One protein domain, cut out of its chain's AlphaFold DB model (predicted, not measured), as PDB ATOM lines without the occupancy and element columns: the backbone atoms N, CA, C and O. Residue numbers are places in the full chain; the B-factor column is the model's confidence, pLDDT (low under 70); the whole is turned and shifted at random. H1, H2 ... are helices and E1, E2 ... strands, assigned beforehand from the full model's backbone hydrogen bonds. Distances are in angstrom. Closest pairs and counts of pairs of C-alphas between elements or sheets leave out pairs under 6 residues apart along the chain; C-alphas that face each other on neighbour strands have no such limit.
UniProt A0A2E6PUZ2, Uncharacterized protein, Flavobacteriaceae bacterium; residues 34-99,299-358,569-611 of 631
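This is residues 34 to 99, 299 to 358 and 569 to 611 of the 631 residues of an uncharacterized protein of Flavobacteriaceae bacterium (UniProt A0A2E6PUZ2). Three long strands, E5, E6 and E4, make a narrow, twisted ribbon, with the short strand E3 beside E5 at one end; helices H2 and H6 lie over one face. Beyond H2, H3 packs on the small hairpin of E1 and E2; at the ribbon's other end H4 and H5 lead away from E4, and the loop of residues 581 to 597 joins E5 to E6. The 169 printed residues run E1 E2 H1 H2 H3 E3 E4 H4 H5 H6 E5 E6, six named helices and six named strands, class mixed. The larger sheet, order E3 E5 E6 E4, is mixed. The whole is loose, with a radius of gyration of the C-alphas of 20.5 A, and elongated, spanning 64 by 41 by 39 A.

In the larger sheet, E6 is residues 598 to 611, 42.4 A, ending at C-alpha 611 (150.975, 100.623, 95.989). E5 is residues 569 to 580, 34.1 A; E4 is 299 to 308, 29.7 A; E3 is 96 to 98. H6 is residues 335 to 356, 31.2 A, and H2 is 67 to 80, 20.2 A. H4 is residues 309 to 319, 15.2 A, H5 is 325 to 328, H1 is 55 to 62 and H3 is 87 to 94. E1, residues 34 to 36, begins at C-alpha 34 (139.991, 112.671, 85.598); E2 is 49 to 52.

E5 and E6 are an antiparallel hairpin, with N 574 and O 604 2.9 A apart, within hydrogen-bond range. E6 and E4 are antiparallel, with N 303 and O 603 at 2.9 A. E3 is parallel to E5, with N 570 and O 97 at 2.8 A. H2 and H6 are on one face of this sheet, two layers, helices over a sheet; the closest C-alphas of H2 and E5 are Asp 67 and Thr 573, 5.5 A. H6, at a height over the sheet of 6.2 A, is only just over none of its strands, with 2 of its C-alphas falling on E6. H2 and H6 only just touch, with 3 pairs of C-alphas within 8 A, closest Ala 78 and Ala 343 at 6.1 A. H1 touches H2, closest C-alphas Leu 61 and Ala 69, 5.2 A, at a steep tilt of 46 degrees. The closest C-alphas of E1 and H3 are Ile 34 and Ser 94, 5.2 A. E1 and E2 are an antiparallel hairpin, with N 34 and O 51 at 2.8 A. H4 only grazes the sheet, with residues 309 to 314; H4 and H5 are close but not clearly touching, C-alphas 318 and 328 being closest at 7.0 A. Every O i to N i+4 pair is within hydrogen-bond range in H1, H2, H3, H4 and H6; H5 is too short for such a pair.

The C-alphas farthest apart are Gly 42 and Cys 591, 67.1 A. Residues 100 to 298 and 359 to 568 are not printed, with gaps of 12.7 A and 16.6 A. The links E1 to E2 and E5 to E6 are long. Mean pLDDT of the printed part is 78.5; 31 residues are under 70, among them 58 to 69 and 325 to 332.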
ATOM      1  N   ILE A  34     139.567 114.009  85.197       83.25
ATOM      2  CA  ILE A  34     139.991 112.671  85.598       83.25
ATOM      3  C   ILE A  34     141.036 112.184  84.596       83.25
ATOM      4  O   ILE A  34     140.796 112.201  83.387       83.25
ATOM      5  N   ILE A  35     142.182 111.754  85.113       85.81
ATOM      6  CA  ILE A  35     143.269 111.127  84.363       85.81
ATOM      7  C   ILE A  35     143.277 109.649  84.738       85.81
ATOM      8  O   ILE A  35     143.516 109.303  85.893       85.81
ATOM      9  N   LYS A  36     142.992 108.779  83.771       86.88
ATOM     10  CA  LYS A  36     142.991 107.332  83.968       86.88
ATOM     11  C   LYS A  36     144.234 106.721  83.329       86.88
ATOM     12  O   LYS A  36     144.441 106.882  82.125       86.88
ATOM     13  N   VAL A  37     145.004 106.002  84.140       85.38
ATOM     14  CA  VAL A  37     146.100 105.129  83.711       85.38
ATOM     15  C   VAL A  37     145.786 103.726  84.214       85.38
ATOM     16  O   VAL A  37     145.523 103.535  85.399       85.38
ATOM     17  N   ASP A  38     145.753 102.762  83.307       83.50
ATOM     18  CA  ASP A  38     145.509 101.351  83.599       83.50
ATOM     19  C   ASP A  38     146.274 100.435  82.627       83.50
ATOM     20  O   ASP A  38     146.961 100.906  81.715       83.50
ATOM     21  N   ASP A  39     146.135  99.120  82.798       79.38
ATOM     22  CA  ASP A  39     146.788  98.121  81.944       79.38
ATOM     23  C   ASP A  39     146.436  98.293  80.453       79.38
ATOM     24  O   ASP A  39     147.271  98.036  79.588       79.38
ATOM     25  N   SER A  40     145.234  98.797  80.123       78.56
ATOM     26  CA  SER A  40     144.817  99.034  78.730       78.56
ATOM     27  C   SER A  40     145.549 100.208  78.078       78.56
ATOM     28  O   SER A  40     145.698 100.252  76.860       78.56
ATOM     29  N   THR A  41     146.055 101.133  78.894       79.12
ATOM     30  CA  THR A  41     146.946 102.218  78.461       79.12
ATOM     31  C   THR A  41     148.425 101.811  78.462       79.12
ATOM     32  O   THR A  41     149.286 102.642  78.184       79.12
ATOM     33  N   GLY A  42     148.745 100.547  78.768       74.88
ATOM     34  CA  GLY A  42     150.124 100.067  78.900       74.88
ATOM     35  C   GLY A  42     150.842 100.623  80.132       74.88
ATOM     36  O   GLY A  42     152.062 100.766  80.106       74.88
ATOM     37  N   CYS A  43     150.092 100.984  81.184       81.25
ATOM     38  CA  CYS A  43     150.625 101.527  82.440       81.25
ATOM     39  C   CYS A  43     151.452 102.822  82.279       81.25
ATOM     40  O   CYS A  43     152.299 103.125  83.122       81.25
ATOM     41  N   THR A  44     151.215 103.592  81.208       85.50
ATOM     42  CA  THR A  44     151.937 104.840  80.907       85.50
ATOM     43  C   THR A  44     151.004 106.048  80.822       85.50
ATOM     44  O   THR A  44     149.913 106.002  80.250       85.50
ATOM     45  N   LEU A  45     151.473 107.178  81.344       88.12
ATOM     46  CA  LEU A  45     150.865 108.494  81.223       88.12
ATOM     47  C   LEU A  45     150.798 108.975  79.778       88.12
ATOM     48  O   LEU A  45     149.895 109.739  79.445       88.12
ATOM     49  N   THR A  46     151.719 108.534  78.919       87.19
ATOM     50  CA  THR A  46     151.738 108.930  77.502       87.19
ATOM     51  C   THR A  46     150.462 108.516  76.767       87.19
ATOM     52  O   THR A  46     150.002 109.249  75.893       87.19
ATOM     53  N   ASN A  47     149.834 107.416  77.198       85.31
ATOM     54  CA  ASN A  47     148.574 106.899  76.663       85.31
ATOM     55  C   ASN A  47     147.390 107.098  77.625       85.31
ATOM     56  O   ASN A  47     146.357 106.444  77.476       85.31
ATOM     57  N   ALA A  48     147.520 107.976  78.626       86.44
ATOM     58  CA  ALA A  48     146.471 108.186  79.616       86.44
ATOM     59  C   ALA A  48     145.165 108.683  78.980       86.44
ATOM     60  O   ALA A  48     145.147 109.602  78.157       86.44
ATOM     61  N   SER A  49     144.041 108.143  79.447       85.31
ATOM     62  CA  SER A  49     142.719 108.643  79.075       85.31
ATOM     63  C   SER A  49     142.348 109.825  79.967       85.31
ATOM     64  O   SER A  49     142.168 109.665  81.176       85.31
ATOM     65  N   ILE A  50     142.175 111.007  79.374       86.12
ATOM     66  CA  ILE A  50     141.799 112.229  80.096       86.12
ATOM     67  C   ILE A  50     140.362 112.605  79.763       86.12
ATOM     68  O   ILE A  50     140.012 112.797  78.597       86.12
ATOM     69  N   LYS A  51     139.542 112.762  80.802       84.19
ATOM     70  CA  LYS A  51     138.148 113.185  80.683       84.19
ATOM     71  C   LYS A  51     137.872 114.386  81.581       84.19
ATOM     72  O   LYS A  51     138.073 114.318  82.793       84.19
ATOM     73  N   GLY A  52     137.374 115.476  81.005       79.00
ATOM     74  CA  GLY A  52     136.760 116.559  81.772       79.00
ATOM     75  C   GLY A  52     135.409 116.130  82.347       79.00
ATOM     76  O   GLY A  52     134.605 115.519  81.643       79.00
ATOM     77  N   LEU A  53     135.148 116.450  83.615       73.50
ATOM     78  CA  LEU A  53     133.847 116.196  84.229       73.50
ATOM     79  C   LEU A  53     132.786 117.142  83.654       73.50
ATOM     80  O   LEU A  53     132.978 118.359  83.591       73.50
ATOM     81  N   THR A  54     131.640 116.588  83.265       75.75
ATOM     82  CA  THR A  54     130.465 117.385  82.891       75.75
ATOM     83  C   THR A  54     129.693 117.852  84.136       75.75
ATOM     84  O   THR A  54     129.780 117.211  85.186       75.75
ATOM     85  N   PRO A  55     128.890 118.934  84.054       70.75
ATOM     86  CA  PRO A  55     128.039 119.371  85.167       70.75
ATOM     87  C   PRO A  55     127.114 118.267  85.695       70.75
ATOM     88  O   PRO A  55     126.997 118.098  86.904       70.75
ATOM     89  N   ASN A  56     126.535 117.459  84.801       72.94
ATOM     90  CA  ASN A  56     125.662 116.344  85.180       72.94
ATOM     91  C   ASN A  56     126.431 115.241  85.920       72.94
ATOM     92  O   ASN A  56     125.910 114.647  86.859       72.94
ATOM     93  N   GLU A  57     127.676 114.961  85.525       71.00
ATOM     94  CA  GLU A  57     128.531 114.009  86.243       71.00
ATOM     95  C   GLU A  57     128.945 114.545  87.613       71.00
ATOM     96  O   GLU A  57     128.987 113.786  88.576       71.00
ATOM     97  N   PHE A  58     129.200 115.848  87.722       68.81
ATOM     98  CA  PHE A  58     129.485 116.499  88.996       68.81
ATOM     99  C   PHE A  58     128.274 116.469  89.943       68.81
ATOM    100  O   PHE A  58     128.408 116.119  91.114       68.81
ATOM    101  N   GLU A  59     127.074 116.751  89.437       67.81
ATOM    102  CA  GLU A  59     125.830 116.653  90.205       67.81
ATOM    103  C   GLU A  59     125.523 115.201  90.606       67.81
ATOM    104  O   GLU A  59     125.175 114.918  91.754       67.81
ATOM    105  N   ALA A  60     125.754 114.244  89.704       66.00
ATOM    106  CA  ALA A  60     125.630 112.821  90.006       66.00
ATOM    107  C   ALA A  60     126.633 112.346  91.071       66.00
ATOM    108  O   ALA A  60     126.332 111.412  91.816       66.00
ATOM    109  N   LEU A  61     127.812 112.974  91.168       64.50
ATOM    110  CA  LEU A  61     128.758 112.744  92.260       64.50
ATOM    111  C   LEU A  61     128.243 113.351  93.570       64.50
ATOM    112  O   LEU A  61     128.301 112.672  94.588       64.50
ATOM    113  N   SER A  62     127.669 114.558  93.546       55.91
ATOM    114  CA  SER A  62     127.075 115.198  94.732       55.91
ATOM    115  C   SER A  62     125.979 114.351  95.391       55.91
ATOM    116  O   SER A  62     125.812 114.408  96.607       55.91
ATOM    117  N   ASN A  63     125.246 113.557  94.605       55.09
ATOM    118  CA  ASN A  63     124.168 112.690  95.092       55.09
ATOM    119  C   ASN A  63     124.649 111.320  95.602       55.09
ATOM    120  O   ASN A  63     123.861 110.559  96.163       55.09
ATOM    121  N   LYS A  64     125.930 110.979  95.419       58.50
ATOM    122  CA  LYS A  64     126.531 109.773  95.998       58.50
ATOM    123  C   LYS A  64     127.177 110.155  97.328       58.50
ATOM    124  O   LYS A  64     128.185 110.853  97.339       58.50
ATOM    125  N   GLU A  65     126.642 109.656  98.446       50.19
ATOM    126  CA  GLU A  65     127.222 109.779  99.802       50.19
ATOM    127  C   GLU A  65     128.527 108.969  99.971       50.19
ATOM    128  O   GLU A  65     128.723 108.217 100.925       50.19
ATOM    129  N   ILE A  66     129.439 109.069  99.008       56.16
ATOM    130  CA  ILE A  66     130.727 108.388  99.026       56.16
ATOM    131  C   ILE A  66     131.789 109.464  99.215       56.16
ATOM    132  O   ILE A  66     131.804 110.458  98.495       56.16
ATOM    133  N   ASP A  67     132.700 109.246 100.163       62.53
ATOM    134  CA  ASP A  67     133.765 110.181 100.548       62.53
ATOM    135  C   ASP A  67     134.585 110.727  99.353       62.53
ATOM    136  O   ASP A  67     135.057 111.863  99.376       62.53
ATOM    137  N   LEU A  68     134.661 109.963  98.256       64.25
ATOM    138  CA  LEU A  68     135.235 110.365  96.966       64.25
ATOM    139  C   LEU A  68     134.582 111.627  96.371       64.25
ATOM    140  O   LEU A  68     135.284 112.529  95.913       64.25
ATOM    141  N   ALA A  69     133.250 111.719  96.391       65.44
ATOM    142  CA  ALA A  69     132.523 112.853  95.825       65.44
ATOM    143  C   ALA A  69     132.873 114.165  96.535       65.44
ATOM    144  O   ALA A  69     132.959 115.214  95.901       65.44
ATOM    145  N   ARG A  70     133.147 114.108  97.844       71.25
ATOM    146  CA  ARG A  70     133.514 115.285  98.638       71.25
ATOM    147  C   ARG A  70     134.948 115.749  98.376       71.25
ATOM    148  O   ARG A  70     135.195 116.956  98.386       71.25
ATOM    149  N   VAL A  71     135.881 114.835  98.101       72.00
ATOM    150  CA  VAL A  71     137.243 115.211  97.676       72.00
ATOM    151  C   VAL A  71     137.213 115.874  96.298       72.00
ATOM    152  O   VAL A  71     137.812 116.934  96.121       72.00
ATOM    153  N   ILE A  72     136.430 115.331  95.359       70.12
ATOM    154  CA  ILE A  72     136.222 115.936  94.031       70.12
ATOM    155  C   ILE A  72     135.503 117.292  94.140       70.12
ATOM    156  O   ILE A  72     135.857 118.244  93.450       70.12
ATOM    157  N   ALA A  73     134.524 117.429  95.035       69.31
ATOM    158  CA  ALA A  73     133.863 118.711  95.279       69.31
ATOM    159  C   ALA A  73     134.828 119.750  95.870       69.31
ATOM    160  O   ALA A  73     134.797 120.913  95.474       69.31
ATOM    161  N   SER A  74     135.723 119.333  96.770       73.38
ATOM    162  CA  SER A  74     136.738 120.216  97.356       73.38
ATOM    163  C   SER A  74     137.766 120.675  96.317       73.38
ATOM    164  O   SER A  74     138.174 121.835  96.332       73.38
ATOM    165  N   SER A  75     138.161 119.799  95.385       72.62
ATOM    166  CA  SER A  75     139.055 120.178  94.286       72.62
ATOM    167  C   SER A  75     138.365 121.106  93.280       72.62
ATOM    168  O   SER A  75     138.974 122.086  92.851       72.62
ATOM    169  N   ALA A  76     137.084 120.881  92.972       69.75
ATOM    170  CA  ALA A  76     136.284 121.796  92.154       69.75
ATOM    171  C   ALA A  76     136.111 123.171  92.827       69.75
ATOM    172  O   ALA A  76     136.294 124.202  92.185       69.75
ATOM    173  N   GLU A  77     135.847 123.214  94.137       72.69
ATOM    174  CA  GLU A  77     135.781 124.467  94.899       72.69
ATOM    175  C   GLU A  77     137.119 125.220  94.861       72.69
ATOM    176  O   GLU A  77     137.139 126.429  94.637       72.69
ATOM    177  N   ALA A  78     138.250 124.522  95.011       74.81
ATOM    178  CA  ALA A  78     139.569 125.137  94.877       74.81
ATOM    179  C   ALA A  78     139.773 125.757  93.481       74.81
ATOM    180  O   ALA A  78     140.289 126.873  93.374       74.81
ATOM    181  N   GLN A  79     139.313 125.090  92.418       74.56
ATOM    182  CA  GLN A  79     139.339 125.649  91.063       74.56
ATOM    183  C   GLN A  79     138.432 126.877  90.918       74.56
ATOM    184  O   GLN A  79     138.844 127.864  90.308       74.56
ATOM    185  N   MET A  80     137.238 126.866  91.517       71.06
ATOM    186  CA  MET A  80     136.338 128.028  91.537       71.06
ATOM    187  C   MET A  80     136.930 129.216  92.308       71.06
ATOM    188  O   MET A  80     136.691 130.365  91.945       71.06
ATOM    189  N   LEU A  81     137.758 128.956  93.324       73.31
ATOM    190  CA  LEU A  81     138.553 129.975  94.020       73.31
ATOM    191  C   LEU A  81     139.744 130.485  93.185       73.31
ATOM    192  O   LEU A  81     140.456 131.386  93.619       73.31
ATOM    193  N   GLY A  82     139.973 129.930  91.991       73.50
ATOM    194  CA  GLY A  82     141.037 130.329  91.075       73.50
ATOM    195  C   GLY A  82     142.368 129.610  91.300       73.50
ATOM    196  O   GLY A  82     143.398 130.087  90.816       73.50
ATOM    197  N   VAL A  83     142.392 128.491  92.036       80.75
ATOM    198  CA  VAL A  83     143.578 127.623  92.097       80.75
ATOM    199  C   VAL A  83     143.757 126.957  90.734       80.75
ATOM    200  O   VAL A  83     142.862 126.278  90.234       80.75
ATOM    201  N   GLN A  84     144.921 127.171  90.120       80.75
ATOM    202  CA  GLN A  84     145.238 126.578  88.827       80.75
ATOM    203  C   GLN A  84     145.358 125.057  88.950       80.75
ATOM    204  O   GLN A  84     146.001 124.543  89.866       80.75
ATOM    205  N   GLU A  85     144.770 124.345  87.994       77.56
ATOM    206  CA  GLU A  85     144.900 122.896  87.900       77.56
ATOM    207  C   GLU A  85     146.337 122.490  87.540       77.56
ATOM    208  O   GLU A  85     146.941 123.064  86.632       77.56
ATOM    209  N   ARG A  86     146.871 121.493  88.251       82.56
ATOM    210  CA  ARG A  86     148.208 120.923  88.039       82.56
ATOM    211  C   ARG A  86     148.083 119.449  87.674       82.56
ATOM    212  O   ARG A  86     147.344 118.731  88.347       82.56
ATOM    213  N   GLY A  87     148.834 119.000  86.664       85.62
ATOM    214  CA  GLY A  87     148.778 117.623  86.162       85.62
ATOM    215  C   GLY A  87     148.972 116.584  87.264       85.62
ATOM    216  O   GLY A  87     148.132 115.701  87.419       85.62
ATOM    217  N   LEU A  88     150.014 116.741  88.087       87.62
ATOM    218  CA  LEU A  88     150.338 115.788  89.150       87.62
ATOM    219  C   LEU A  88     149.241 115.663  90.216       87.62
ATOM    220  O   LEU A  88     148.850 114.562  90.594       87.62
ATOM    221  N   THR A  89     148.709 116.791  90.685       86.12
ATOM    222  CA  THR A  89     147.629 116.794  91.683       86.12
ATOM    223  C   THR A  89     146.340 116.217  91.104       86.12
ATOM    224  O   THR A  89     145.648 115.466  91.787       86.12
ATOM    225  N   THR A  90     146.021 116.521  89.844       86.31
ATOM    226  CA  THR A  90     144.874 115.914  89.156       86.31
ATOM    227  C   THR A  90     145.053 114.405  89.012       86.31
ATOM    228  O   THR A  90     144.104 113.667  89.261       86.31
ATOM    229  N   LEU A  91     146.255 113.930  88.675       89.19
ATOM    230  CA  LEU A  91     146.569 112.505  88.561       89.19
ATOM    231  C   LEU A  91     146.360 111.770  89.892       89.19
ATOM    232  O   LEU A  91     145.626 110.786  89.933       89.19
ATOM    233  N   LEU A  92     146.909 112.297  90.991       88.62
ATOM    234  CA  LEU A  92     146.740 111.717  92.331       88.62
ATOM    235  C   LEU A  92     145.280 111.751  92.807       88.62
ATOM    236  O   LEU A  92     144.794 110.793  93.401       88.62
ATOM    237  N   ASN A  93     144.547 112.829  92.516       85.38
ATOM    238  CA  ASN A  93     143.117 112.898  92.824       85.38
ATOM    239  C   ASN A  93     142.279 111.940  91.961       85.38
ATOM    240  O   ASN A  93     141.207 111.507  92.384       85.38
ATOM    241  N   SER A  94     142.754 111.597  90.763       84.50
ATOM    242  CA  SER A  94     142.081 110.654  89.863       84.50
ATOM    243  C   SER A  94     142.260 109.198  90.295       84.50
ATOM    244  O   SER A  94     141.416 108.369  89.962       84.50
ATOM    245  N   SER A  95     143.307 108.885  91.067       86.19
ATOM    246  CA  SER A  95     143.562 107.542  91.610       86.19
ATOM    247  C   SER A  95     142.919 107.294  92.982       86.19
ATOM    248  O   SER A  95     143.235 106.309  93.662       86.19
ATOM    249  N   ILE A  96     142.003 108.171  93.408       86.88
ATOM    250  CA  ILE A  96     141.314 108.025  94.688       86.88
ATOM    251  C   ILE A  96     140.361 106.825  94.665       86.88
ATOM    252  O   ILE A  96     139.498 106.698  93.797       86.88
ATOM    253  N   THR A  97     140.454 105.986  95.694       86.62
ATOM    254  CA  THR A  97     139.559 104.851  95.926       86.62
ATOM    255  C   THR A  97     138.952 104.899  97.328       86.62
ATOM    256  O   THR A  97     139.548 105.408  98.275       86.62
ATOM    257  N   ASN A  98     137.728 104.387  97.477       85.31
ATOM    258  CA  ASN A  98     137.075 104.300  98.781       85.31
ATOM    259  C   ASN A  98     137.573 103.058  99.534       85.31
ATOM    260  O   ASN A  98     137.343 101.935  99.085       85.31
ATOM    261  N   ILE A  99     138.200 103.260 100.693       87.88
ATOM    262  CA  ILE A  99     138.720 102.186 101.555       87.88
ATOM    263  C   ILE A  99     137.951 102.052 102.871       87.88
ATOM    264  O   ILE A  99     138.310 101.228 103.706       87.88
ATOM    265  N   GLN A 299     145.917 108.506 107.942       92.88
ATOM    266  CA  GLN A 299     146.148 109.837 108.485       92.88
ATOM    267  C   GLN A 299     144.938 110.715 108.241       92.88
ATOM    268  O   GLN A 299     144.388 110.746 107.143       92.88
ATOM    269  N   THR A 300     144.562 111.479 109.262       90.75
ATOM    270  CA  THR A 300     143.503 112.480 109.157       90.75
ATOM    271  C   THR A 300     144.118 113.867 109.044       90.75
ATOM    272  O   THR A 300     144.712 114.371 109.997       90.75
ATOM    273  N   THR A 301     143.956 114.511 107.891       88.94
ATOM    274  CA  THR A 301     144.280 115.932 107.710       88.94
ATOM    275  C   THR A 301     143.049 116.779 108.008       88.94
ATOM    276  O   THR A 301     141.918 116.368 107.735       88.94
ATOM    277  N   ARG A 302     143.247 117.953 108.619       85.12
ATOM    278  CA  ARG A 302     142.168 118.890 108.951       85.12
ATOM    279  C   ARG A 302     142.506 120.291 108.468       85.12
ATOM    280  O   ARG A 302     143.614 120.765 108.683       85.12
ATOM    281  N   GLU A 303     141.516 120.953 107.892       80.94
ATOM    282  CA  GLU A 303     141.554 122.373 107.569       80.94
ATOM    283  C   GLU A 303     140.538 123.107 108.439       80.94
ATOM    284  O   GLU A 303     139.382 122.689 108.559       80.94
ATOM    285  N   SER A 304     140.957 124.218 109.035       81.88
ATOM    286  CA  SER A 304     140.072 125.124 109.757       81.88
ATOM    287  C   SER A 304     140.198 126.533 109.194       81.88
ATOM    288  O   SER A 304     141.294 127.043 108.965       81.88
ATOM    289  N   ARG A 305     139.055 127.176 108.959       79.88
ATOM    290  CA  ARG A 305     138.974 128.595 108.606       79.88
ATOM    291  C   ARG A 305     138.116 129.293 109.639       79.88
ATOM    292  O   ARG A 305     136.981 128.886 109.861       79.88
ATOM    293  N   GLN A 306     138.661 130.337 110.248       81.69
ATOM    294  CA  GLN A 306     137.946 131.187 111.185       81.69
ATOM    295  C   GLN A 306     137.798 132.569 110.563       81.69
ATOM    296  O   GLN A 306     138.792 133.180 110.174       81.69
ATOM    297  N   VAL A 307     136.565 133.058 110.462       79.94
ATOM    298  CA  VAL A 307     136.304 134.407 109.959       79.94
ATOM    299  C   VAL A 307     135.334 135.127 110.883       79.94
ATOM    300  O   VAL A 307     134.193 134.707 111.070       79.94
ATOM    301  N   ASP A 308     135.796 136.248 111.423       81.88
ATOM    302  CA  ASP A 308     134.988 137.152 112.234       81.88
ATOM    303  C   ASP A 308     134.123 138.067 111.360       81.88
ATOM    304  O   ASP A 308     134.573 138.613 110.350       81.88
ATOM    305  N   GLU A 309     132.897 138.329 111.800       77.31
ATOM    306  CA  GLU A 309     131.975 139.254 111.136       77.31
ATOM    307  C   GLU A 309     132.538 140.680 111.053       77.31
ATOM    308  O   GLU A 309     132.572 141.272 109.975       77.31
ATOM    309  N   SER A 310     133.128 141.190 112.142       74.50
ATOM    310  CA  SER A 310     133.779 142.511 112.142       74.50
ATOM    311  C   SER A 310     134.943 142.594 111.151       74.50
ATOM    312  O   SER A 310     135.231 143.666 110.621       74.50
ATOM    313  N   TYR A 311     135.625 141.472 110.902       76.06
ATOM    314  CA  TYR A 311     136.692 141.400 109.911       76.06
ATOM    315  C   TYR A 311     136.122 141.465 108.490       76.06
ATOM    316  O   TYR A 311     136.594 142.280 107.699       76.06
ATOM    317  N   LYS A 312     135.060 140.698 108.185       79.06
ATOM    318  CA  LYS A 312     134.359 140.770 106.887       79.06
ATOM    319  C   LYS A 312     133.846 142.185 106.605       79.06
ATOM    320  O   LYS A 312     134.067 142.702 105.513       79.06
ATOM    321  N   GLU A 313     133.217 142.832 107.586       76.50
ATOM    322  CA  GLU A 313     132.693 144.197 107.447       76.50
ATOM    323  C   GLU A 313     133.794 145.244 107.259       76.50
ATOM    324  O   GLU A 313     133.674 146.132 106.414       76.50
ATOM    325  N   THR A 314     134.876 145.153 108.037       70.81
ATOM    326  CA  THR A 314     136.005 146.086 107.926       70.81
ATOM    327  C   THR A 314     136.698 145.917 106.580       70.81
ATOM    328  O   THR A 314     136.943 146.907 105.895       70.81
ATOM    329  N   LEU A 315     136.935 144.675 106.149       74.12
ATOM    330  CA  LEU A 315     137.501 144.376 104.838       74.12
ATOM    331  C   LEU A 315     136.597 144.894 103.711       74.12
ATOM    332  O   LEU A 315     137.092 145.526 102.784       74.12
ATOM    333  N   ALA A 316     135.277 144.711 103.808       76.44
ATOM    334  CA  ALA A 316     134.331 145.237 102.826       76.44
ATOM    335  C   ALA A 316     134.369 146.774 102.741       76.44
ATOM    336  O   ALA A 316     134.386 147.319 101.638       76.44
ATOM    337  N   LYS A 317     134.446 147.475 103.882       73.69
ATOM    338  CA  LYS A 317     134.578 148.947 103.942       73.69
ATOM    339  C   LYS A 317     135.909 149.446 103.377       73.69
ATOM    340  O   LYS A 317     135.954 150.500 102.743       73.69
ATOM    341  N   ILE A 318     136.994 148.704 103.606       68.44
ATOM    342  CA  ILE A 318     138.315 148.990 103.035       68.44
ATOM    343  C   ILE A 318     138.263 148.851 101.510       68.44
ATOM    344  O   ILE A 318     138.631 149.782 100.797       68.44
ATOM    345  N   MET A 319     137.747 147.722 101.017       71.38
ATOM    346  CA  MET A 319     137.650 147.416  99.586       71.38
ATOM    347  C   MET A 319     136.700 148.362  98.839       71.38
ATOM    348  O   MET A 319     136.935 148.665  97.673       71.38
ATOM    349  N   SER A 320     135.654 148.870  99.498       73.56
ATOM    350  CA  SER A 320     134.744 149.877  98.934       73.56
ATOM    351  C   SER A 320     135.297 151.309  98.985       73.56
ATOM    352  O   SER A 320     134.629 152.246  98.545       73.56
ATOM    353  N   GLY A 321     136.507 151.511  99.522       66.19
ATOM    354  CA  GLY A 321     137.154 152.821  99.607       66.19
ATOM    355  C   GLY A 321     136.537 153.767 100.645       66.19
ATOM    356  O   GLY A 321     136.851 154.962 100.639       66.19
ATOM    357  N   GLN A 322     135.698 153.253 101.549       71.69
ATOM    358  CA  GLN A 322     135.005 154.009 102.601       71.69
ATOM    359  C   GLN A 322     135.818 154.132 103.906       71.69
ATOM    360  O   GLN A 322     135.264 154.421 104.965       71.69
ATOM    361  N   VAL A 323     137.134 153.917 103.851       67.62
ATOM    362  CA  VAL A 323     138.042 154.019 105.006       67.62
ATOM    363  C   VAL A 323     138.921 155.265 104.964       67.62
ATOM    364  O   VAL A 323     139.019 155.950 103.943       67.62
ATOM    365  N   ASN A 324     139.548 155.578 106.102       72.00
ATOM    366  CA  ASN A 324     140.419 156.741 106.233       72.00
ATOM    367  C   ASN A 324     141.607 156.687 105.231       72.00
ATOM    368  O   ASN A 324     141.981 155.609 104.760       72.00
ATOM    369  N   PRO A 325     142.225 157.836 104.895       69.88
ATOM    370  CA  PRO A 325     143.314 157.897 103.911       69.88
ATOM    371  C   PRO A 325     144.525 157.019 104.256       69.88
ATOM    372  O   PRO A 325     145.208 156.539 103.359       69.88
ATOM    373  N   TYR A 326     144.766 156.779 105.546       65.56
ATOM    374  CA  TYR A 326     145.846 155.917 106.021       65.56
ATOM    375  C   TYR A 326     145.602 154.444 105.658       65.56
ATOM    376  O   TYR A 326     146.459 153.813 105.047       65.56
ATOM    377  N   LEU A 327     144.410 153.905 105.924       61.41
ATOM    378  CA  LEU A 327     144.043 152.525 105.589       61.41
ATOM    379  C   LEU A 327     143.887 152.310 104.076       61.41
ATOM    380  O   LEU A 327     144.091 151.199 103.605       61.41
ATOM    381  N   LYS A 328     143.610 153.363 103.292       60.62
ATOM    382  CA  LYS A 328     143.673 153.293 101.818       60.62
ATOM    383  C   LYS A 328     145.081 153.008 101.284       60.62
ATOM    384  O   LYS A 328     145.200 152.498 100.178       60.62
ATOM    385  N   SER A 329     146.128 153.354 102.040       63.97
ATOM    386  CA  SER A 329     147.526 153.107 101.648       63.97
ATOM    387  C   SER A 329     148.013 151.689 101.964       63.97
ATOM    388  O   SER A 329     149.064 151.281 101.476       63.97
ATOM    389  N   MET A 330     147.257 150.922 102.755       65.81
ATOM    390  CA  MET A 330     147.604 149.543 103.091       65.81
ATOM    391  C   MET A 330     147.088 148.579 102.016       65.81
ATOM    392  O   MET A 330     145.948 148.674 101.561       65.81
ATOM    393  N   VAL A 331     147.931 147.626 101.614       65.44
ATOM    394  CA  VAL A 331     147.568 146.585 100.643       65.44
ATOM    395  C   VAL A 331     146.814 145.476 101.374       65.44
ATOM    396  O   VAL A 331     147.408 144.709 102.128       65.44
ATOM    397  N   TYR A 332     145.503 145.384 101.150       68.12
ATOM    398  CA  TYR A 332     144.668 144.312 101.695       68.12
ATOM    399  C   TYR A 332     144.321 143.291 100.618       68.12
ATOM    400  O   TYR A 332     143.928 143.647  99.507       68.12
ATOM    401  N   GLN A 333     144.430 142.009 100.960       75.31
ATOM    402  CA  GLN A 333     143.997 140.929 100.081       75.31
ATOM    403  C   GLN A 333     142.510 140.626 100.305       75.31
ATOM    404  O   GLN A 333     142.103 140.438 101.459       75.31
ATOM    405  N   PRO A 334     141.695 140.527  99.239       78.12
ATOM    406  CA  PRO A 334     140.317 140.067  99.347       78.12
ATOM    407  C   PRO A 334     140.233 138.686 100.001       78.12
ATOM    408  O   PRO A 334     141.122 137.852  99.826       78.12
ATOM    409  N   LEU A 335     139.117 138.398 100.679       75.88
ATOM    410  CA  LEU A 335     138.880 137.088 101.300       75.88
ATOM    411  C   LEU A 335     138.988 135.939 100.278       75.88
ATOM    412  O   LEU A 335     139.444 134.851 100.612       75.88
ATOM    413  N   ALA A 336     138.604 136.192  99.023       72.69
ATOM    414  CA  ALA A 336     138.742 135.234  97.930       72.69
ATOM    415  C   ALA A 336     140.210 134.851  97.663       72.69
ATOM    416  O   ALA A 336     140.517 133.666  97.571       72.69
ATOM    417  N   GLU A 337     141.127 135.824  97.624       78.81
ATOM    418  CA  GLU A 337     142.563 135.567  97.430       78.81
ATOM    419  C   GLU A 337     143.182 134.871  98.650       78.81
ATOM    420  O   GLU A 337     143.953 133.927  98.495       78.81
ATOM    421  N   GLN A 338     142.782 135.241  99.871       79.38
ATOM    422  CA  GLN A 338     143.229 134.534 101.078       79.38
ATOM    423  C   GLN A 338     142.781 133.064 101.075       79.38
ATOM    424  O   GLN A 338     143.576 132.164 101.344       79.38
ATOM    425  N   ASN A 339     141.521 132.807 100.708       78.88
ATOM    426  CA  ASN A 339     140.977 131.454 100.588       78.88
ATOM    427  C   ASN A 339     141.675 130.644  99.490       78.88
ATOM    428  O   ASN A 339     141.922 129.453  99.679       78.88
ATOM    429  N   LYS A 340     142.019 131.278  98.366       80.94
ATOM    430  CA  LYS A 340     142.792 130.667  97.279       80.94
ATOM    431  C   LYS A 340     144.199 130.278  97.736       80.94
ATOM    432  O   LYS A 340     144.626 129.153  97.479       80.94
ATOM    433  N   ILE A 341     144.905 131.167  98.440       83.06
ATOM    434  CA  ILE A 341     146.242 130.889  98.989       83.06
ATOM    435  C   ILE A 341     146.176 129.742 100.003       83.06
ATOM    436  O   ILE A 341     146.984 128.818  99.927       83.06
ATOM    437  N   ALA A 342     145.191 129.757 100.905       82.44
ATOM    438  CA  ALA A 342     145.002 128.698 101.893       82.44
ATOM    439  C   ALA A 342     144.690 127.339 101.241       82.44
ATOM    440  O   ALA A 342     145.286 126.329 101.612       82.44
ATOM    441  N   ALA A 343     143.807 127.311 100.237       81.81
ATOM    442  CA  ALA A 343     143.488 126.095  99.489       81.81
ATOM    443  C   ALA A 343     144.718 125.539  98.752       81.81
ATOM    444  O   ALA A 343     144.977 124.337  98.796       81.81
ATOM    445  N   LYS A 344     145.517 126.416  98.127       84.94
ATOM    446  CA  LYS A 344     146.778 126.025  97.487       84.94
ATOM    447  C   LYS A 344     147.766 125.440  98.500       84.94
ATOM    448  O   LYS A 344     148.312 124.373  98.253       84.94
ATOM    449  N   ALA A 345     147.960 126.101  99.642       86.75
ATOM    450  CA  ALA A 345     148.876 125.639 100.680       86.75
ATOM    451  C   ALA A 345     148.483 124.259 101.230       86.75
ATOM    452  O   ALA A 345     149.350 123.403 101.394       86.75
ATOM    453  N   SER A 346     147.189 124.020 101.458       85.62
ATOM    454  CA  SER A 346     146.703 122.705 101.892       85.62
ATOM    455  C   SER A 346     146.944 121.623 100.836       85.62
ATOM    456  O   SER A 346     147.469 120.552 101.146       85.62
ATOM    457  N   SER A 347     146.650 121.915  99.564       84.44
ATOM    458  CA  SER A 347     146.920 120.983  98.464       84.44
ATOM    459  C   SER A 347     148.412 120.658  98.338       84.44
ATOM    460  O   SER A 347     148.767 119.492  98.180       84.44
ATOM    461  N   ASP A 348     149.289 121.656  98.469       86.56
ATOM    462  CA  ASP A 348     150.740 121.462  98.433       86.56
ATOM    463  C   ASP A 348     151.233 120.628  99.634       86.56
ATOM    464  O   ASP A 348     152.077 119.748  99.463       86.56
ATOM    465  N   GLN A 349     150.692 120.844 100.841       89.12
ATOM    466  CA  GLN A 349     151.004 120.032 102.026       89.12
ATOM    467  C   GLN A 349     150.548 118.580 101.866       89.12
ATOM    468  O   GLN A 349     151.300 117.662 102.193       89.12
ATOM    469  N   TRP A 350     149.343 118.366 101.337       90.00
ATOM    470  CA  TRP A 350     148.831 117.029 101.059       90.00
ATOM    471  C   TRP A 350     149.682 116.307 100.009       90.00
ATOM    472  O   TRP A 350     150.115 115.186 100.259       90.00
ATOM    473  N   ASN A 351     150.027 116.968  98.896       89.44
ATOM    474  CA  ASN A 351     150.932 116.404  97.890       89.44
ATOM    475  C   ASN A 351     152.281 116.010  98.518       89.44
ATOM    476  O   ASN A 351     152.747 114.889  98.329       89.44
ATOM    477  N   ARG A 352     152.888 116.886  99.332       90.25
ATOM    478  CA  ARG A 352     154.141 116.573 100.046       90.25
ATOM    479  C   ARG A 352     154.006 115.361 100.956       90.25
ATOM    480  O   ARG A 352     154.921 114.540 101.001       90.25
ATOM    481  N   ALA A 353     152.870 115.222 101.635       92.19
ATOM    482  CA  ALA A 353     152.605 114.060 102.465       92.19
ATOM    483  C   ALA A 353     152.483 112.772 101.626       92.19
ATOM    484  O   ALA A 353     153.089 111.761 101.969       92.19
ATOM    485  N   VAL A 354     151.782 112.810 100.488       92.62
ATOM    486  CA  VAL A 354     151.666 111.655  99.578       92.62
ATOM    487  C   VAL A 354     153.037 111.164  99.104       92.62
ATOM    488  O   VAL A 354     153.255 109.959  99.027       92.62
ATOM    489  N   TRP A 355     153.987 112.062  98.835       92.00
ATOM    490  CA  TRP A 355     155.321 111.677  98.356       92.00
ATOM    491  C   TRP A 355     156.289 111.257  99.465       92.00
ATOM    492  O   TRP A 355     156.964 110.235  99.338       92.00
ATOM    493  N   TYR A 356     156.373 112.039 100.544       92.38
ATOM    494  CA  TYR A 356     157.522 112.008 101.459       92.38
ATOM    495  C   TYR A 356     157.186 111.674 102.908       92.38
ATOM    496  O   TYR A 356     158.101 111.595 103.727       92.38
ATOM    497  N   ASN A 357     155.912 111.504 103.258       94.00
ATOM    498  CA  ASN A 357     155.556 111.286 104.650       94.00
ATOM    499  C   ASN A 357     156.127 109.967 105.188       94.00
ATOM    500  O   ASN A 357     156.226 108.970 104.473       94.00
ATOM    501  N   GLN A 358     156.504 109.975 106.462       93.50
ATOM    502  CA  GLN A 358     157.142 108.854 107.147       93.50
ATOM    503  C   GLN A 358     156.335 108.466 108.383       93.50
ATOM    504  O   GLN A 358     155.497 109.239 108.861       93.50
ATOM    505  N   GLY A 569     143.803 105.922  99.065       90.62
ATOM    506  CA  GLY A 569     142.644 105.410  99.784       90.62
ATOM    507  C   GLY A 569     142.018 106.501 100.639       90.62
ATOM    508  O   GLY A 569     142.709 107.081 101.470       90.62
ATOM    509  N   ILE A 570     140.719 106.757 100.486       90.19
ATOM    510  CA  ILE A 570     139.942 107.625 101.381       90.19
ATOM    511  C   ILE A 570     139.067 106.768 102.293       90.19
ATOM    512  O   ILE A 570     138.265 105.952 101.835       90.19
ATOM    513  N   ALA A 571     139.247 106.961 103.595       86.75
ATOM    514  CA  ALA A 571     138.553 106.257 104.668       86.75
ATOM    515  C   ALA A 571     137.343 107.043 105.202       86.75
ATOM    516  O   ALA A 571     136.383 106.446 105.692       86.75
ATOM    517  N   GLY A 572     137.377 108.375 105.108       85.81
ATOM    518  CA  GLY A 572     136.289 109.229 105.572       85.81
ATOM    519  C   GLY A 572     136.532 110.711 105.307       85.81
ATOM    520  O   GLY A 572     137.672 111.169 105.280       85.81
ATOM    521  N   THR A 573     135.454 111.470 105.134       84.75
ATOM    522  CA  THR A 573     135.486 112.926 104.965       84.75
ATOM    523  C   THR A 573     134.394 113.605 105.793       84.75
ATOM    524  O   THR A 573     133.214 113.285 105.676       84.75
ATOM    525  N   ASN A 574     134.749 114.613 106.589       83.12
ATOM    526  CA  ASN A 574     133.795 115.400 107.376       83.12
ATOM    527  C   ASN A 574     133.950 116.888 107.074       83.12
ATOM    528  O   ASN A 574     135.056 117.379 106.870       83.12
ATOM    529  N   ALA A 575     132.837 117.611 107.058       79.56
ATOM    530  CA  ALA A 575     132.821 119.059 106.928       79.56
ATOM    531  C   ALA A 575     131.685 119.624 107.782       79.56
ATOM    532  O   ALA A 575     130.571 119.105 107.748       79.56
ATOM    533  N   ILE A 576     131.967 120.671 108.553       81.69
ATOM    534  CA  ILE A 576     130.972 121.371 109.364       81.69
ATOM    535  C   ILE A 576     131.297 122.860 109.421       81.69
ATOM    536  O   ILE A 576     132.451 123.251 109.592       81.69
ATOM    537  N   THR A 577     130.263 123.690 109.323       82.25
ATOM    538  CA  THR A 577     130.367 125.126 109.584       82.25
ATOM    539  C   THR A 577     129.668 125.429 110.901       82.25
ATOM    540  O   THR A 577     128.494 125.107 111.074       82.25
ATOM    541  N   ARG A 578     130.392 126.018 111.853       82.25
ATOM    542  CA  ARG A 578     129.878 126.419 113.168       82.25
ATOM    543  C   ARG A 578     129.910 127.935 113.293       82.25
ATOM    544  O   ARG A 578     130.801 128.581 112.753       82.25
ATOM    545  N   LYS A 579     128.960 128.501 114.033       81.19
ATOM    546  CA  LYS A 579     128.934 129.926 114.385       81.19
ATOM    547  C   LYS A 579     128.988 130.072 115.897       81.19
ATOM    548  O   LYS A 579     128.321 129.314 116.601       81.19
ATOM    549  N   GLN A 580     129.775 131.023 116.384       78.81
ATOM    550  CA  GLN A 580     129.860 131.346 117.804       78.81
ATOM    551  C   GLN A 580     129.822 132.868 118.014       78.81
ATOM    552  O   GLN A 580     130.606 133.567 117.374       78.81
ATOM    553  N   PRO A 581     128.972 133.379 118.922       75.38
ATOM    554  CA  PRO A 581     127.886 132.665 119.598       75.38
ATOM    555  C   PRO A 581     126.817 132.214 118.588       75.38
ATOM    556  O   PRO A 581     126.659 132.822 117.538       75.38
ATOM    557  N   HIS A 582     126.085 131.136 118.873       74.00
ATOM    558  CA  HIS A 582     124.942 130.763 118.037       74.00
ATOM    559  C   HIS A 582     123.698 131.461 118.609       74.00
ATOM    560  O   HIS A 582     123.239 131.071 119.685       74.00
ATOM    561  N   PRO A 583     123.155 132.507 117.960       64.06
ATOM    562  CA  PRO A 583     122.162 133.398 118.574       64.06
ATOM    563  C   PRO A 583     120.882 132.687 119.017       64.06
ATOM    564  O   PRO A 583     120.242 133.106 119.972       64.06
ATOM    565  N   GLU A 584     120.521 131.589 118.356       68.50
ATOM    566  CA  GLU A 584     119.309 130.823 118.666       68.50
ATOM    567  C   GLU A 584     119.435 129.957 119.931       68.50
ATOM    568  O   GLU A 584     118.431 129.674 120.591       68.50
ATOM    569  N   THR A 585     120.656 129.552 120.294       73.50
ATOM    570  CA  THR A 585     120.914 128.595 121.385       73.50
ATOM    571  C   THR A 585     121.706 129.202 122.539       73.50
ATOM    572  O   THR A 585     121.613 128.714 123.665       73.50
ATOM    573  N   ASP A 586     122.464 130.274 122.302       74.75
ATOM    574  CA  ASP A 586     123.244 130.939 123.338       74.75
ATOM    575  C   ASP A 586     122.349 131.845 124.195       74.75
ATOM    576  O   ASP A 586     121.818 132.871 123.754       74.75
ATOM    577  N   ARG A 587     122.212 131.463 125.469       77.94
ATOM    578  CA  ARG A 587     121.394 132.150 126.476       77.94
ATOM    579  C   ARG A 587     121.709 133.645 126.584       77.94
ATOM    580  O   ARG A 587     120.814 134.419 126.916       77.94
ATOM    581  N   LEU A 588     122.950 134.064 126.330       75.50
ATOM    582  CA  LEU A 588     123.370 135.464 126.456       75.50
ATOM    583  C   LEU A 588     122.950 136.335 125.265       75.50
ATOM    584  O   LEU A 588     122.832 137.558 125.417       75.50
ATOM    585  N   TYR A 589     122.706 135.720 124.104       69.62
ATOM    586  CA  TYR A 589     122.480 136.416 122.835       69.62
ATOM    587  C   TYR A 589     121.077 136.209 122.251       69.62
ATOM    588  O   TYR A 589     120.664 137.010 121.417       69.62
ATOM    589  N   LYS A 590     120.298 135.246 122.765       71.56
ATOM    590  CA  LYS A 590     118.926 134.934 122.313       71.56
ATOM    591  C   LYS A 590     117.952 136.121 122.285       71.56
ATOM    592  O   LYS A 590     117.036 136.133 121.471       71.56
ATOM    593  N   CYS A 591     118.146 137.125 123.145       74.56
ATOM    594  CA  CYS A 591     117.297 138.324 123.217       74.56
ATOM    595  C   CYS A 591     118.019 139.622 122.806       74.56
ATOM    596  O   CYS A 591     117.550 140.709 123.143       74.56
ATOM    597  N   ARG A 592     119.176 139.550 122.131       69.06
ATOM    598  CA  ARG A 592     119.926 140.739 121.683       69.06
ATOM    599  C   ARG A 592     119.775 140.931 120.175       69.06
ATOM    600  O   ARG A 592     119.971 139.997 119.411       69.06
ATOM    601  N   MET A 593     119.479 142.162 119.746       65.75
ATOM    602  CA  MET A 593     119.295 142.494 118.321       65.75
ATOM    603  C   MET A 593     120.600 142.455 117.514       65.75
ATOM    604  O   MET A 593     120.568 142.186 116.319       65.75
ATOM    605  N   ALA A 594     121.745 142.708 118.153       70.06
ATOM    606  CA  ALA A 594     123.059 142.670 117.524       70.06
ATOM    607  C   ALA A 594     124.003 141.787 118.342       70.06
ATOM    608  O   ALA A 594     124.059 141.879 119.572       70.06
ATOM    609  N   HIS A 595     124.743 140.931 117.651       68.12
ATOM    610  CA  HIS A 595     125.771 140.068 118.214       68.12
ATOM    611  C   HIS A 595     126.844 139.862 117.143       68.12
ATOM    612  O   HIS A 595     126.524 139.819 115.961       68.12
ATOM    613  N   LYS A 596     128.113 139.797 117.554       73.88
ATOM    614  CA  LYS A 596     129.231 139.568 116.636       73.88
ATOM    615  C   LYS A 596     129.433 138.068 116.497       73.88
ATOM    616  O   LYS A 596     129.771 137.427 117.490       73.88
ATOM    617  N   ASN A 597     129.281 137.544 115.288       80.56
ATOM    618  CA  ASN A 597     129.523 136.137 115.007       80.56
ATOM    619  C   ASN A 597     130.946 135.872 114.523       80.56
ATOM    620  O   ASN A 597     131.500 136.589 113.686       80.56
ATOM    621  N   THR A 598     131.504 134.772 115.003       81.25
ATOM    622  CA  THR A 598     132.682 134.119 114.446       81.25
ATOM    623  C   THR A 598     132.231 132.842 113.756       81.25
ATOM    624  O   THR A 598     131.573 131.993 114.359       81.25
ATOM    625  N   GLU A 599     132.568 132.704 112.478       84.00
ATOM    626  CA  GLU A 599     132.278 131.517 111.680       84.00
ATOM    627  C   GLU A 599     133.518 130.621 111.602       84.00
ATOM    628  O   GLU A 599     134.593 131.077 111.216       84.00
ATOM    629  N   TYR A 600     133.354 129.344 111.947       81.06
ATOM    630  CA  TYR A 600     134.366 128.300 111.834       81.06
ATOM    631  C   TYR A 600     133.948 127.315 110.748       81.06
ATOM    632  O   TYR A 600     132.967 126.596 110.923       81.06
ATOM    633  N   SER A 601     134.692 127.236 109.652       80.81
ATOM    634  CA  SER A 601     134.564 126.150 108.678       80.81
ATOM    635  C   SER A 601     135.631 125.105 108.977       80.81
ATOM    636  O   SER A 601     136.821 125.406 108.924       80.81
ATOM    637  N   LEU A 602     135.206 123.898 109.341       82.62
ATOM    638  CA  LEU A 602     136.073 122.776 109.686       82.62
ATOM    639  C   LEU A 602     135.891 121.678 108.645       82.62
ATOM    640  O   LEU A 602     134.763 121.261 108.382       82.62
ATOM    641  N   ARG A 603     136.990 121.192 108.074       82.38
ATOM    642  CA  ARG A 603     137.008 120.086 107.113       82.38
ATOM    643  C   ARG A 603     138.054 119.068 107.537       82.38
ATOM    644  O   ARG A 603     139.102 119.444 108.053       82.38
ATOM    645  N   SER A 604     137.781 117.787 107.333       86.94
ATOM    646  CA  SER A 604     138.740 116.720 107.597       86.94
ATOM    647  C   SER A 604     138.637 115.601 106.579       86.94
ATOM    648  O   SER A 604     137.526 115.201 106.230       86.94
ATOM    649  N   THR A 605     139.780 115.037 106.211       88.38
ATOM    650  CA  THR A 605     139.879 113.889 105.308       88.38
ATOM    651  C   THR A 605     140.812 112.857 105.926       88.38
ATOM    652  O   THR A 605     141.949 113.181 106.262       88.38
ATOM    653  N   THR A 606     140.340 111.622 106.076       91.06
ATOM    654  CA  THR A 606     141.145 110.472 106.502       91.06
ATOM    655  C   THR A 606     141.557 109.678 105.274       91.06
ATOM    656  O   THR A 606     140.696 109.236 104.506       91.06
ATOM    657  N   TRP A 607     142.860 109.508 105.074       93.12
ATOM    658  CA  TRP A 607     143.420 108.969 103.840       93.12
ATOM    659  C   TRP A 607     144.686 108.132 104.061       93.12
ATOM    660  O   TRP A 607     145.263 108.130 105.149       93.12
ATOM    661  N   THR A 608     145.105 107.407 103.024       94.56
ATOM    662  CA  THR A 608     146.368 106.654 102.962       94.56
ATOM    663  C   THR A 608     146.876 106.545 101.523       94.56
ATOM    664  O   THR A 608     146.084 106.616 100.581       94.56
ATOM    665  N   THR A 609     148.180 106.341 101.344       94.44
ATOM    666  CA  THR A 609     148.794 106.026 100.044       94.44
ATOM    667  C   THR A 609     148.964 104.514  99.918       94.44
ATOM    668  O   THR A 609     149.371 103.843 100.869       94.44
ATOM    669  N   MET A 610     148.658 103.961  98.746       91.94
ATOM    670  CA  MET A 610     148.738 102.530  98.458       91.94
ATOM    671  C   MET A 610     149.503 102.272  97.157       91.94
ATOM    672  O   MET A 610     149.373 103.019  96.191       91.94
ATOM    673  N   MET A 611     150.271 101.181  97.153       89.94
ATOM    674  CA  MET A 611     150.975 100.623  95.989       89.94
ATOM    675  C   MET A 611     150.707  99.114  95.943       89.94
ATOM    676  O   MET A 611     151.012  98.430  96.928       89.94
TER     677      MET A 611